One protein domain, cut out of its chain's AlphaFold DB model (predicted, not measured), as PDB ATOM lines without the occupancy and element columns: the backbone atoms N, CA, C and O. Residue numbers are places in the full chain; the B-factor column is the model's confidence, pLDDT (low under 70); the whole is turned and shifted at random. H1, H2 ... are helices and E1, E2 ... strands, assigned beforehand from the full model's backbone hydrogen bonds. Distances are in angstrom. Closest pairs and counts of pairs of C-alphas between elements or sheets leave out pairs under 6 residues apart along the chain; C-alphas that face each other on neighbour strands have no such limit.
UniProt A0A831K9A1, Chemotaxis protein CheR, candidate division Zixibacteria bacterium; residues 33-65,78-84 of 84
ATOM      1  N   MET A  33     213.402 233.034 321.455       94.44
ATOM      2  CA  MET A  33     214.344 231.926 321.295       94.44
ATOM      3  C   MET A  33     215.720 232.213 321.909       94.44
ATOM      4  O   MET A  33     216.482 231.275 322.130       94.44
ATOM      5  N   ILE A  34     216.035 233.472 322.237       94.75
ATOM      6  CA  ILE A  34     217.244 233.833 323.002       94.75
ATOM      7  C   ILE A  34     217.303 233.196 324.400       94.75
ATOM      8  O   ILE A  34     218.386 233.088 324.966       94.75
ATOM      9  N   TYR A  35     216.167 232.756 324.948       94.31
ATOM     10  CA  TYR A  35     216.096 232.101 326.260       94.31
ATOM     11  C   TYR A  35     216.270 230.577 326.188       94.31
ATOM     12  O   TYR A  35     216.219 229.899 327.214       94.31
ATOM     13  N   PHE A  36     216.433 230.017 324.988       93.75
ATOM     14  CA  PHE A  36     216.464 228.577 324.760       93.75
ATOM     15  C   PHE A  36     217.870 228.088 324.413       93.75
ATOM     16  O   PHE A  36     218.611 228.720 323.656       93.75
ATOM     17  N   ASP A  37     218.218 226.906 324.924       93.44
ATOM     18  CA  ASP A  37     219.420 226.202 324.492       93.44
ATOM     19  C   ASP A  37     219.306 225.737 323.024       93.44
ATOM     20  O   ASP A  37     218.286 225.904 322.349       93.44
ATOM     21  N   LYS A  38     220.377 225.156 322.476       91.69
ATOM     22  CA  LYS A  38     220.386 224.691 321.079       91.69
ATOM     23  C   LYS A  38     219.318 223.624 320.797       91.69
ATOM     24  O   LYS A  38     218.690 223.678 319.743       91.69
ATOM     25  N   LYS A  39     219.115 222.669 321.710       92.44
ATOM     26  CA  LYS A  39     218.160 221.568 321.525       92.44
ATOM     27  C   LYS A  39     216.736 222.115 321.481       92.44
ATOM     28  O   LYS A  39     215.982 221.808 320.563       92.44
ATOM     29  N   MET A  40     216.415 222.980 322.434       94.25
ATOM     30  CA  MET A  40     215.118 223.624 322.564       94.25
ATOM     31  C   MET A  40     214.827 224.574 321.391       94.25
ATOM     32  O   MET A  40     213.717 224.580 320.867       94.25
ATOM     33  N   ARG A  41     215.823 225.324 320.900       93.94
ATOM     34  CA  ARG A  41     215.658 226.129 319.675       93.94
ATOM     35  C   ARG A  41     215.338 225.266 318.460       93.94
ATOM     36  O   ARG A  41     214.415 225.596 317.726       93.94
ATOM     37  N   ASN A  42     216.055 224.161 318.260       93.25
ATOM     38  CA  ASN A  42     215.802 223.269 317.127       93.25
ATOM     39  C   ASN A  42     214.397 222.651 317.183       93.25
ATOM     40  O   ASN A  42     213.729 222.596 316.155       93.25
ATOM     41  N   HIS A  43     213.932 222.262 318.375       93.38
ATOM     42  CA  HIS A  43     212.557 221.795 318.601       93.38
ATOM     43  C   HIS A  43     211.519 222.827 318.149       93.38
ATOM     44  O   HIS A  43     210.651 222.545 317.327       93.38
ATOM     45  N   VAL A  44     211.659 224.067 318.618       94.50
ATOM     46  CA  VAL A  44     210.736 225.157 318.277       94.50
ATOM     47  C   VAL A  44     210.761 225.486 316.784       94.50
ATOM     48  O   VAL A  44     209.715 225.724 316.180       94.50
ATOM     49  N   LEU A  45     211.941 225.466 316.161       95.06
ATOM     50  CA  LEU A  45     212.071 225.689 314.724       95.06
ATOM     51  C   LEU A  45     211.400 224.587 313.897       95.06
ATOM     52  O   LEU A  45     210.823 224.901 312.858       95.06
ATOM     53  N   ASP A  46     211.433 223.330 314.348       94.19
ATOM     54  CA  ASP A  46     210.727 222.225 313.690       94.19
ATOM     55  C   ASP A  46     209.203 222.404 313.775       94.19
ATOM     56  O   ASP A  46     208.514 222.288 312.757       94.19
ATOM     57  N   ILE A  47     208.682 222.807 314.941       94.38
ATOM     58  CA  ILE A  47     207.265 223.178 315.103       94.38
ATOM     59  C   ILE A  47     206.888 224.273 314.100       94.38
ATOM     60  O   ILE A  47     205.909 224.133 313.362       94.38
ATOM     61  N   PHE A  48     207.672 225.353 314.018       94.94
ATOM     62  CA  PHE A  48     207.389 226.457 313.096       94.94
ATOM     63  C   PHE A  48     207.482 226.034 311.634       94.94
ATOM     64  O   PHE A  48     206.604 226.375 310.841       94.94
ATOM     65  N   TYR A  49     208.501 225.258 311.269       94.81
ATOM     66  CA  TYR A  49     208.655 224.754 309.911       94.81
ATOM     67  C   TYR A  49     207.467 223.875 309.514       94.81
ATOM     68  O   TYR A  49     206.898 224.055 308.436       94.81
ATOM     69  N   LYS A  50     207.016 222.973 310.389       93.44
ATOM     70  CA  LYS A  50     205.816 222.160 310.154       93.44
ATOM     71  C   LYS A  50     204.557 223.017 310.067       93.44
ATOM     72  O   LYS A  50     203.706 222.727 309.226       93.44
ATOM     73  N   ALA A  51     204.436 224.064 310.877       94.81
ATOM     74  CA  ALA A  51     203.281 224.957 310.896       94.81
ATOM     75  C   ALA A  51     203.215 225.910 309.689       94.81
ATOM     76  O   ALA A  51     202.143 226.415 309.374       94.81
ATOM     77  N   LEU A  52     204.319 226.154 308.984       96.56
ATOM     78  CA  LEU A  52     204.330 227.006 307.794       96.56
ATOM     79  C   LEU A  52     203.843 226.268 306.538       96.56
ATOM     80  O   LEU A  52     204.150 225.088 306.316       96.56
ATOM     81  N   LYS A  53     203.120 226.988 305.674       96.62
ATOM     82  CA  LYS A  53     202.891 226.580 304.277       96.62
ATOM     83  C   LYS A  53     204.220 226.564 303.497       96.62
ATOM     84  O   LYS A  53     205.165 227.236 303.919       96.62
ATOM     85  N   PRO A  54     204.316 225.832 302.370       95.00
ATOM     86  CA  PRO A  54     205.392 226.052 301.400       95.00
ATOM     87  C   PRO A  54     205.498 227.541 301.048       95.00
ATOM     88  O   PRO A  54     204.469 228.211 300.963       95.00
ATOM     89  N   GLU A  55     206.718 228.060 300.904       95.69
ATOM     90  CA  GLU A  55     207.009 229.488 300.685       95.69
ATOM     91  C   GLU A  55     206.573 230.433 301.829       95.69
ATOM     92  O   GLU A  55     206.683 231.656 301.716       95.69
ATOM     93  N   GLY A  56     206.103 229.889 302.957       97.50
ATOM     94  CA  GLY A  56     205.756 230.651 304.154       97.50
ATOM     95  C   GLY A  56     206.984 231.238 304.852       97.50
ATOM     96  O   GLY A  56     208.100 230.736 304.712       97.50
ATOM     97  N   HIS A  57     206.775 232.299 305.631       97.69
ATOM     98  CA  HIS A  57     207.865 233.069 306.234       97.69
ATOM     99  C   HIS A  57     207.921 232.935 307.759       97.69
ATOM    100  O   HIS A  57     206.904 233.000 308.446       97.69
ATOM    101  N   LEU A  58     209.134 232.815 308.291       97.62
ATOM    102  CA  LEU A  58     209.462 232.917 309.709       97.62
ATOM    103  C   LEU A  58     210.254 234.205 309.949       97.62
ATOM    104  O   LEU A  58     211.306 234.406 309.340       97.62
ATOM    105  N   LEU A  59     209.777 235.059 310.853       97.94
ATOM    106  CA  LEU A  59     210.496 236.263 311.283       97.94
ATOM    107  C   LEU A  59     210.880 236.141 312.753       97.94
ATOM    108  O   LEU A  59     210.027 235.899 313.615       97.94
ATOM    109  N   ILE A  60     212.161 236.380 313.024       97.25
ATOM    110  CA  ILE A  60     212.747 236.325 314.364       97.25
ATOM    111  C   ILE A  60     213.327 237.690 314.771       97.25
ATOM    112  O   ILE A  60     213.261 238.686 314.044       97.25
ATOM    113  N   GLY A  61     213.811 237.792 316.001       96.25
ATOM    114  CA  GLY A  61     214.502 238.956 316.542       96.25
ATOM    115  C   GLY A  61     215.902 239.128 315.950       96.25
ATOM    116  O   GLY A  61     216.532 238.175 315.511       96.25
ATOM    117  N   HIS A  62     216.433 240.353 315.971       93.31
ATOM    118  CA  HIS A  62     217.754 240.653 315.392       93.31
ATOM    119  C   HIS A  62     218.924 239.979 316.120       93.31
ATOM    120  O   HIS A  62     219.973 239.769 315.526       93.31
ATOM    121  N   SER A  63     218.739 239.639 317.397       92.00
ATOM    122  CA  SER A  63     219.719 238.902 318.204       92.00
ATOM    123  C   SER A  63     219.562 237.381 318.086       92.00
ATOM    124  O   SER A  63     220.274 236.638 318.757       92.00
ATOM    125  N   GLU A  64     218.607 236.908 317.283       92.44
ATOM    126  CA  GLU A  64     218.290 235.494 317.112       92.44
ATOM    127  C   GLU A  64     218.830 234.985 315.775       92.44
ATOM    128  O   GLU A  64     218.980 235.726 314.806       92.44
ATOM    129  N   SER A  65     219.135 233.691 315.724       85.12
ATOM    130  CA  SER A  65     219.623 233.032 314.520       85.12
ATOM    131  C   SER A  65     219.177 231.576 314.494       85.12
ATOM    132  O   SER A  65     219.095 230.928 315.539       85.12
ATOM    133  N   SER A  78     216.997 240.727 306.937       92.56
ATOM    134  CA  SER A  78     216.451 241.305 308.182       92.56
ATOM    135  C   SER A  78     215.781 240.288 309.123       92.56
ATOM    136  O   SER A  78     214.625 240.466 309.502       92.56
ATOM    137  N   ALA A  79     216.486 239.203 309.466       94.50
ATOM    138  CA  ALA A  79     215.976 238.122 310.327       94.50
ATOM    139  C   ALA A  79     214.685 237.436 309.809       94.50
ATOM    140  O   ALA A  79     213.897 236.897 310.585       94.50
ATOM    141  N   THR A  80     214.481 237.457 308.488       96.75
ATOM    142  CA  THR A  80     213.387 236.784 307.777       96.75
ATOM    143  C   THR A  80     213.907 235.554 307.049       96.75
ATOM    144  O   THR A  80     214.901 235.628 306.319       96.75
ATOM    145  N   TYR A  81     213.183 234.451 307.203       96.81
ATOM    146  CA  TYR A  81     213.495 233.159 306.615       96.81
ATOM    147  C   TYR A  81     212.278 232.605 305.880       96.81
ATOM    148  O   TYR A  81     211.156 232.740 306.364       96.81
ATOM    149  N   LYS A  82     212.487 231.974 304.728       96.69
ATOM    150  CA  LYS A  82     211.436 231.357 303.916       96.69
ATOM    151  C   LYS A  82     211.543 229.838 303.984       96.69
ATOM    152  O   LYS A  82     212.636 229.289 303.852       96.69
ATOM    153  N   LYS A  83     210.416 229.161 304.196       95.31
ATOM    154  CA  LYS A  83     210.326 227.702 304.125       95.31
ATOM    155  C   LYS A  83     210.444 227.246 302.671       95.31
ATOM    156  O   LYS A  83     209.610 227.640 301.857       95.31
ATOM    157  N   ARG A  84     211.437 226.397 302.398       85.56
ATOM    158  CA  ARG A  84     211.565 225.627 301.156       85.56
ATOM    159  C   ARG A  84     211.090 224.198 301.360       85.56
ATOM    160  O   ARG A  84     211.397 223.636 302.439       85.56
TER     161      ARG A  84
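This is residues 33 to 65 and 78 to 84 of the 84 residues of the protein "Chemotaxis protein CheR" of candidate division Zixibacteria bacterium (UniProt A0A831K9A1). One helix, H1, and a narrow ladder of two strands, E1 and E2, make an open V: the chain turns from the end of H1 straight into E1, which folds sharply over and leads back as one strand of the ladder, with E2 beside it. H1 comes near the ladder with its residues 45 to 50, while its first residues lie out at the open end of the V. The printed part has 40 residues, with one named helix and two named strands in the order H1, E1, E2; the sheet's order is E1 - E2, antiparallel, and the class is mixed, helices and strands. The whole is flat, with spans of 27 by 22 by 11 A, and only just compact, close to loose, with a radius of gyration of the C-alphas of 10.3 A.

Going along from Met 33, you first meet the helix H1, residues 38 to 51, in which every O i to N i+4 pair is within hydrogen-bond range. A tight link, with 0 residues between, leads from it into the strand E1, residues 52 to 60. Look at Glu 55, where E1 bends by 118 degrees. The closest C-alphas of H1 and E1 are those of Phe 48 and Leu 58, 7.6 A apart. Beyond the cut comes the strand E2, residues 80 to 83, the antiparallel neighbour of E1, with 157 degrees between their N-to-C directions. C-alphas 57 and 82 face each other at 4.6 A. Look also at N 58 and O 81, and at N 81 and O 58: each pair is within hydrogen-bond range at 2.8 A. The closest C-alphas of H1 and E2 are those of Tyr 49 and Lys 83, 6.7 A apart.

Find C-alpha 38 at (220.386, 224.691, 321.079); from there H1 runs 19.9 A to C-alpha 51 at (203.281, 224.957, 310.896). The next residue, Leu 52, begins E1, whose nine residues end at Ile 60, 14.2 A from first to last C-alpha. E2 is shorter, four residues from Thr 80 to Lys 83 and 10.3 A long; find its last C-alpha at (210.326, 227.702, 304.125).

The two C-alphas farthest apart are those of Tyr 35 and Pro 54, at 27.7 A. Residues 66 to 77 are cut out and not printed, and C-alphas 65 and 78 are 10.9 A apart across the cut. The link from E1 to E2 runs across this cut. The printed part ends at Arg 84, the chain's last residue. The mean pLDDT of the printed part of this model is 94.4, and no printed residue is under 70.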